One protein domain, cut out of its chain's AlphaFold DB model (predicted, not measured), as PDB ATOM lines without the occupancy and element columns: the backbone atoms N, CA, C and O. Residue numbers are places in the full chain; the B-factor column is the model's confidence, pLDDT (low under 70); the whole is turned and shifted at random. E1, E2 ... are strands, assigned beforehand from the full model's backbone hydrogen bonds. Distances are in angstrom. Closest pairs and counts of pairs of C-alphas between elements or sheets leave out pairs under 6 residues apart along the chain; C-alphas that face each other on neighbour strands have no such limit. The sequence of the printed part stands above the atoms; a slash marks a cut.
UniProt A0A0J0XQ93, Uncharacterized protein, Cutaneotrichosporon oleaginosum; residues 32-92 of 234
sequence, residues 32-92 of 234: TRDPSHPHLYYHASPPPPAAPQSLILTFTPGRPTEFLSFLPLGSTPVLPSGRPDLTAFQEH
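What this domain is: This is residues 32 to 92 of the 234 residues of an uncharacterized protein of Cutaneotrichosporon oleaginosum (UniProt A0A0J0XQ93). With little regular structure, the domain is a small three-stranded sheet, E1, E2, E3, with long loops spreading from both ends of its strands. Short antiparallel pairings tie residues 32 to 33 to residues 41 to 42 of E1, and residues 90 to 91 to residues 74 to 75 of E3. The printed part has 61 residues, 15 in named strands and no named helix; it is all strand, compact, with a radius of gyration of the C-alphas of 11.3 A and spans of 28 by 28 by 17 A.

Where its parts are: E3, residues 72 to 77, is 14.6 A long and ends at C-alpha 77 (127.260, 156.322, 155.119). E2 is residues 54 to 58, 13.2 A. E1, residues 41 to 44, 10.1 A, begins at C-alpha 41 (131.289, 145.146, 163.833).

How they stand to each other: The strands form a meander, each the antiparallel neighbour of the one before. Hairpin E1 and E2 has N 43 and O 56 at 2.9 A; hairpin E2 and E3 has N 55 and O 76 at 2.8 A.

The domain as a whole: The printed part has no cut. The link E2 to E3 is long. Residues 46 to 51 and 67 have pLDDT under 70.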
ATOM      1  N   THR A  32     125.856 144.597 164.232       88.75
ATOM      2  CA  THR A  32     125.967 143.478 163.281       88.75
ATOM      3  C   THR A  32     127.432 143.151 163.023       88.75
ATOM      4  O   THR A  32     128.211 144.041 162.702       88.75
ATOM      5  N   ARG A  33     127.815 141.876 163.143       90.88
ATOM      6  CA  ARG A  33     129.173 141.409 162.825       90.88
ATOM      7  C   ARG A  33     129.341 141.231 161.318       90.88
ATOM      8  O   ARG A  33     128.463 140.662 160.667       90.88
ATOM      9  N   ASP A  34     130.472 141.667 160.776       88.44
ATOM     10  CA  ASP A  34     130.818 141.412 159.380       88.44
ATOM     11  C   ASP A  34     131.145 139.917 159.167       88.44
ATOM     12  O   ASP A  34     131.972 139.364 159.893       88.44
ATOM     13  N   PRO A  35     130.529 139.231 158.188       87.12
ATOM     14  CA  PRO A  35     130.795 137.812 157.942       87.12
ATOM     15  C   PRO A  35     132.147 137.552 157.259       87.12
ATOM     16  O   PRO A  35     132.640 136.427 157.284       87.12
ATOM     17  N   SER A  36     132.727 138.558 156.607       86.00
ATOM     18  CA  SER A  36     133.969 138.456 155.841       86.00
ATOM     19  C   SER A  36     135.208 138.858 156.639       86.00
ATOM     20  O   SER A  36     136.318 138.516 156.226       86.00
ATOM     21  N   HIS A  37     135.042 139.555 157.766       88.56
ATOM     22  CA  HIS A  37     136.132 140.075 158.587       88.56
ATOM     23  C   HIS A  37     136.086 139.508 160.020       88.56
ATOM     24  O   HIS A  37     135.038 139.562 160.663       88.56
ATOM     25  N   PRO A  38     137.209 139.008 160.575       87.62
ATOM     26  CA  PRO A  38     137.205 138.262 161.837       87.62
ATOM     27  C   PRO A  38     136.685 139.075 163.028       87.62
ATOM     28  O   PRO A  38     135.933 138.542 163.846       87.62
ATOM     29  N   HIS A  39     137.029 140.359 163.105       90.38
ATOM     30  CA  HIS A  39     136.736 141.197 164.274       90.38
ATOM     31  C   HIS A  39     135.833 142.401 163.989       90.38
ATOM     32  O   HIS A  39     135.648 143.211 164.873       90.38
ATOM     33  N   LEU A  40     135.277 142.572 162.786       92.81
ATOM     34  CA  LEU A  40     134.588 143.825 162.442       92.81
ATOM     35  C   LEU A  40     133.117 143.805 162.862       92.81
ATOM     36  O   LEU A  40     132.390 142.852 162.565       92.81
ATOM     37  N   TYR A  41     132.676 144.897 163.476       92.75
ATOM     38  CA  TYR A  41     131.289 145.146 163.833       92.75
ATOM     39  C   TYR A  41     130.815 146.485 163.263       92.75
ATOM     40  O   TYR A  41     131.560 147.463 163.196       92.75
ATOM     41  N   TYR A  42     129.550 146.511 162.852       90.94
ATOM     42  CA  TYR A  42     128.833 147.702 162.421       90.94
ATOM     43  C   TYR A  42     127.782 148.063 163.462       90.94
ATOM     44  O   TYR A  42     126.957 147.222 163.832       90.94
ATOM     45  N   HIS A  43     127.763 149.323 163.879       89.25
ATOM     46  CA  HIS A  43     126.753 149.869 164.777       89.25
ATOM     47  C   HIS A  43     125.941 150.941 164.061       89.25
ATOM     48  O   HIS A  43     126.499 151.884 163.499       89.25
ATOM     49  N   ALA A  44     124.616 150.818 164.107       84.56
ATOM     50  CA  ALA A  44     123.729 151.861 163.611       84.56
ATOM     51  C   ALA A  44     123.847 153.121 164.482       84.56
ATOM     52  O   ALA A  44     123.605 153.067 165.692       84.56
ATOM     53  N   SER A  45     124.174 154.258 163.868       74.06
ATOM     54  CA  SER A  45     124.009 155.559 164.513       74.06
ATOM     55  C   SER A  45     122.599 156.096 164.220       74.06
ATOM     56  O   SER A  45     122.125 155.938 163.089       74.06
ATOM     57  N   PRO A  46     121.896 156.708 165.194       66.50
ATOM     58  CA  PRO A  46     120.639 157.392 164.929       66.50
ATOM     59  C   PRO A  46     120.869 158.453 163.844       66.50
ATOM     60  O   PRO A  46     121.789 159.263 163.990       66.50
ATOM     61  N   PRO A  47     120.084 158.463 162.755       66.19
ATOM     62  CA  PRO A  47     120.253 159.473 161.727       66.19
ATOM     63  C   PRO A  47     119.910 160.855 162.311       66.19
ATOM     64  O   PRO A  47     118.861 161.007 162.944       66.19
ATOM     65  N   PRO A  48     120.750 161.880 162.091       66.88
ATOM     66  CA  PRO A  48     120.327 163.260 162.272       66.88
ATOM     67  C   PRO A  48     119.102 163.544 161.386       66.88
ATOM     68  O   PRO A  48     119.020 162.994 160.285       66.88
ATOM     69  N   PRO A  49     118.185 164.442 161.785       64.94
ATOM     70  CA  PRO A  49     116.928 164.693 161.067       64.94
ATOM     71  C   PRO A  49     117.080 165.126 159.593       64.94
ATOM     72  O   PRO A  49     116.096 165.113 158.859       64.94
ATOM     73  N   ALA A  50     118.288 165.486 159.142       67.25
ATOM     74  CA  ALA A  50     118.579 165.923 157.775       67.25
ATOM     75  C   ALA A  50     119.724 165.151 157.083       67.25
ATOM     76  O   ALA A  50     120.146 165.553 155.999       67.25
ATOM     77  N   ALA A  51     120.255 164.078 157.683       68.50
ATOM     78  CA  ALA A  51     121.428 163.372 157.159       68.50
ATOM     79  C   ALA A  51     121.136 161.889 156.862       68.50
ATOM     80  O   ALA A  51     120.310 161.272 157.538       68.50
ATOM     81  N   PRO A  52     121.812 161.300 155.855       71.88
ATOM     82  CA  PRO A  52     121.711 159.873 155.585       71.88
ATOM     83  C   PRO A  52     122.196 159.057 156.787       71.88
ATOM     84  O   PRO A  52     123.074 159.482 157.540       71.88
ATOM     85  N   GLN A  53     121.627 157.864 156.950       81.38
ATOM     86  CA  GLN A  53     122.035 156.932 157.995       81.38
ATOM     87  C   GLN A  53     123.527 156.601 157.858       81.38
ATOM     88  O   GLN A  53     123.999 156.268 156.768       81.38
ATOM     89  N   SER A  54     124.253 156.669 158.973       86.69
ATOM     90  CA  SER A  54     125.658 156.283 159.060       86.69
ATOM     91  C   SER A  54     125.851 155.087 159.990       86.69
ATOM     92  O   SER A  54     125.083 154.852 160.931       86.69
ATOM     93  N   LEU A  55     126.886 154.307 159.697       89.69
ATOM     94  CA  LEU A  55     127.350 153.192 160.507       89.69
ATOM     95  C   LEU A  55     128.677 153.555 161.140       89.69
ATOM     96  O   LEU A  55     129.548 154.125 160.485       89.69
ATOM     97  N   ILE A  56     128.831 153.177 162.399       91.00
ATOM     98  CA  ILE A  56     130.098 153.233 163.116       91.00
ATOM     99  C   ILE A  56     130.750 151.858 163.001       91.00
ATOM    100  O   ILE A  56     130.088 150.843 163.228       91.00
ATOM    101  N   LEU A  57     132.029 151.831 162.632       92.69
ATOM    102  CA  LEU A  57     132.823 150.609 162.525       92.69
ATOM    103  C   LEU A  57     133.700 150.473 163.767       92.69
ATOM    104  O   LEU A  57     134.388 151.421 164.142       92.69
ATOM    105  N   THR A  58     133.711 149.294 164.370       93.44
ATOM    106  CA  THR A  58     134.535 148.951 165.540       93.44
ATOM    107  C   THR A  58     135.116 147.549 165.361       93.44
ATOM    108  O   THR A  58     134.623 146.753 164.553       93.44
ATOM    109  N   PHE A  59     136.152 147.221 166.136       93.69
ATOM    110  CA  PHE A  59     136.598 145.832 166.274       93.69
ATOM    111  C   PHE A  59     135.982 145.094 167.471       93.69
ATOM    112  O   PHE A  59     136.202 143.899 167.662       93.69
ATOM    113  N   THR A  60     135.193 145.793 168.282       91.06
ATOM    114  CA  THR A  60     134.570 145.264 169.493       91.06
ATOM    115  C   THR A  60     133.050 145.170 169.321       91.06
ATOM    116  O   THR A  60     132.445 145.981 168.625       91.06
ATOM    117  N   PRO A  61     132.385 144.184 169.947       86.50
ATOM    118  CA  PRO A  61     130.931 144.035 169.842       86.50
ATOM    119  C   PRO A  61     130.154 145.117 170.611       86.50
ATOM    120  O   PRO A  61     128.967 145.331 170.348       86.50
ATOM    121  N   GLY A  62     130.796 145.774 171.581       82.25
ATOM    122  CA  GLY A  62     130.207 146.846 172.374       82.25
ATOM    123  C   GLY A  62     130.088 148.133 171.566       82.25
ATOM    124  O   GLY A  62     131.011 148.513 170.850       82.25
ATOM    125  N   ARG A  63     128.946 148.815 171.680       78.62
ATOM    126  CA  ARG A  63     128.794 150.144 171.091       78.62
ATOM    127  C   ARG A  63     129.622 151.145 171.912       78.62
ATOM    128  O   ARG A  63     129.500 151.119 173.133       78.62
ATOM    129  N   PRO A  64     130.383 152.047 171.272       76.56
ATOM    130  CA  PRO A  64     131.033 153.152 171.965       76.56
ATOM    131  C   PRO A  64     129.982 153.992 172.702       76.56
ATOM    132  O   PRO A  64     129.037 154.484 172.077       76.56
ATOM    133  N   THR A  65     130.112 154.098 174.021       70.06
ATOM    134  CA  THR A  65     129.221 154.889 174.887       70.06
ATOM    135  C   THR A  65     129.723 156.316 175.060       70.06
ATOM    136  O   THR A  65     128.920 157.232 175.218       70.06
ATOM    137  N   GLU A  66     131.038 156.509 174.962       71.31
ATOM    138  CA  GLU A  66     131.712 157.782 175.194       71.31
ATOM    139  C   GLU A  66     131.974 158.552 173.893       71.31
ATOM    140  O   GLU A  66     132.368 157.983 172.870       71.31
ATOM    141  N   PHE A  67     131.818 159.879 173.936       64.62
ATOM    142  CA  PHE A  67     132.075 160.761 172.787       64.62
ATOM    143  C   PHE A  67     133.556 160.779 172.367       64.62
ATOM    144  O   PHE A  67     133.868 160.954 171.192       64.62
ATOM    145  N   LEU A  68     134.471 160.577 173.321       73.19
ATOM    146  CA  LEU A  68     135.921 160.535 173.097       73.19
ATOM    147  C   LEU A  68     136.476 159.103 173.076       73.19
ATOM    148  O   LEU A  68     137.652 158.894 173.367       73.19
ATOM    149  N   SER A  69     135.635 158.121 172.740       83.44
ATOM    150  CA  SER A  69     136.038 156.715 172.717       83.44
ATOM    151  C   SER A  69     137.175 156.459 171.724       83.44
ATOM    152  O   SER A  69     137.183 156.974 170.601       83.44
ATOM    153  N   PHE A  70     138.126 155.612 172.111       86.75
ATOM    154  CA  PHE A  70     139.217 155.188 171.225       86.75
ATOM    155  C   PHE A  70     138.860 153.955 170.381       86.75
ATOM    156  O   PHE A  70     139.642 153.555 169.520       86.75
ATOM    157  N   LEU A  71     137.690 153.355 170.613       90.38
ATOM    158  CA  LEU A  71     137.221 152.121 169.974       90.38
ATOM    159  C   LEU A  71     136.735 152.263 168.518       90.38
ATOM    160  O   LEU A  71     136.949 151.324 167.743       90.38
ATOM    161  N   PRO A  72     136.051 153.355 168.110       92.38
ATOM    162  CA  PRO A  72     135.567 153.491 166.745       92.38
ATOM    163  C   PRO A  72     136.734 153.614 165.777       92.38
ATOM    164  O   PRO A  72     137.539 154.526 165.907       92.38
ATOM    165  N   LEU A  73     136.772 152.776 164.741       92.94
ATOM    166  CA  LEU A  73     137.665 152.993 163.602       92.94
ATOM    167  C   LEU A  73     137.261 154.271 162.865       92.94
ATOM    168  O   LEU A  73     138.107 154.990 162.335       92.94
ATOM    169  N   GLY A  74     135.955 154.522 162.785       91.75
ATOM    170  CA  GLY A  74     135.381 155.616 162.021       91.75
ATOM    171  C   GLY A  74     133.915 155.389 161.688       91.75
ATOM    172  O   GLY A  74     133.257 154.506 162.248       91.75
ATOM    173  N   SER A  75     133.412 156.188 160.752       91.38
ATOM    174  CA  SER A  75     132.028 156.113 160.291       91.38
ATOM    175  C   SER A  75     131.923 156.069 158.771       91.38
ATOM    176  O   SER A  75     132.805 156.536 158.056       91.38
ATOM    177  N   THR A  76     130.846 155.478 158.269       91.38
ATOM    178  CA  THR A  76     130.557 155.369 156.835       91.38
ATOM    179  C   THR A  76     129.064 155.568 156.581       91.38
ATOM    180  O   THR A  76     128.249 155.108 157.388       91.38
ATOM    181  N   PRO A  77     128.663 156.250 155.496       90.06
ATOM    182  CA  PRO A  77     127.260 156.322 155.119       90.06
ATOM    183  C   PRO A  77     126.749 154.973 154.597       90.06
ATOM    184  O   PRO A  77     127.495 154.140 154.080       90.06
ATOM    185  N   VAL A  78     125.441 154.761 154.714       88.06
ATOM    186  CA  VAL A  78     124.762 153.592 154.146       88.06
ATOM    187  C   VAL A  78     124.269 153.923 152.740       88.06
ATOM    188  O   VAL A  78     123.525 154.882 152.537       88.06
ATOM    189  N   LEU A  79     124.656 153.110 151.758       85.88
ATOM    190  CA  LEU A  79     124.155 153.201 150.388       85.88
ATOM    191  C   LEU A  79     122.660 152.845 150.326       85.88
ATOM    192  O   LEU A  79     122.187 152.050 151.139       85.88
ATOM    193  N   PRO A  80     121.918 153.283 149.288       81.12
ATOM    194  CA  PRO A  80     120.521 152.875 149.077       81.12
ATOM    195  C   PRO A  80     120.304 151.354 149.009       81.12
ATOM    196  O   PRO A  80     119.202 150.866 149.232       81.12
ATOM    197  N   SER A  81     121.360 150.591 148.713       81.56
ATOM    198  CA  SER A  81     121.367 149.124 148.737       81.56
ATOM    199  C   SER A  81     121.398 148.517 150.149       81.56
ATOM    200  O   SER A  81     121.393 147.292 150.277       81.56
ATOM    201  N   GLY A  82     121.470 149.341 151.200       78.19
ATOM    202  CA  GLY A  82     121.609 148.922 152.596       78.19
ATOM    203  C   GLY A  82     123.030 148.508 152.991       78.19
ATOM    204  O   GLY A  82     123.222 147.949 154.066       78.19
ATOM    205  N   ARG A  83     124.025 148.742 152.125       81.94
ATOM    206  CA  ARG A  83     125.432 148.381 152.364       81.94
ATOM    207  C   ARG A  83     126.246 149.585 152.845       81.94
ATOM    208  O   ARG A  83     125.951 150.694 152.405       81.94
ATOM    209  N   PRO A  84     127.279 149.384 153.682       86.19
ATOM    210  CA  PRO A  84     128.220 150.452 154.017       86.19
ATOM    211  C   PRO A  84     128.974 150.933 152.771       86.19
ATOM    212  O   PRO A  84     129.448 150.116 151.976       86.19
ATOM    213  N   ASP A  85     129.109 152.248 152.616       89.38
ATOM    214  CA  ASP A  85     129.963 152.862 151.601       89.38
ATOM    215  C   ASP A  85     131.391 153.065 152.123       89.38
ATOM    216  O   ASP A  85     131.769 154.127 152.629       89.38
ATOM    217  N   LEU A  86     132.222 152.035 151.983       87.25
ATOM    218  CA  LEU A  86     133.618 152.099 152.420       87.25
ATOM    219  C   LEU A  86     134.440 153.163 151.672       87.25
ATOM    220  O   LEU A  86     135.497 153.554 152.159       87.25
ATOM    221  N   THR A  87     133.970 153.660 150.520       88.06
ATOM    222  CA  THR A  87     134.676 154.714 149.773       88.06
ATOM    223  C   THR A  87     134.517 156.094 150.411       88.06
ATOM    224  O   THR A  87     135.409 156.930 150.292       88.06
ATOM    225  N   ALA A  88     133.423 156.302 151.146       89.62
ATOM    226  CA  ALA A  88     133.124 157.512 151.904       89.62
ATOM    227  C   ALA A  88     133.429 157.357 153.408       89.62
ATOM    228  O   ALA A  88     132.861 158.067 154.240       89.62
ATOM    229  N   PHE A  89     134.295 156.406 153.774       92.56
ATOM    230  CA  PHE A  89     134.688 156.173 155.161       92.56
ATOM    231  C   PHE A  89     135.469 157.362 155.735       92.56
ATOM    232  O   PHE A  89     136.464 157.815 155.167       92.56
ATOM    233  N   GLN A  90     135.039 157.823 156.906       92.38
ATOM    234  CA  GLN A  90     135.708 158.851 157.687       92.38
ATOM    235  C   GLN A  90     136.353 158.219 158.918       92.38
ATOM    236  O   GLN A  90     135.660 157.741 159.817       92.38
ATOM    237  N   GLU A  91     137.683 158.242 158.957       92.56
ATOM    238  CA  GLU A  91     138.477 157.721 160.068       92.56
ATOM    239  C   GLU A  91     138.274 158.540 161.349       92.56
ATOM    240  O   GLU A  91     138.226 159.771 161.324       92.56
ATOM    241  N   HIS A  92     138.187 157.841 162.479       91.81
ATOM    242  CA  HIS A  92     138.146 158.461 163.792       91.81
ATOM    243  C   HIS A  92     139.560 158.886 164.225       91.81
ATOM    244  O   HIS A  92     140.475 158.056 164.217       91.81
TER     245      HIS A  92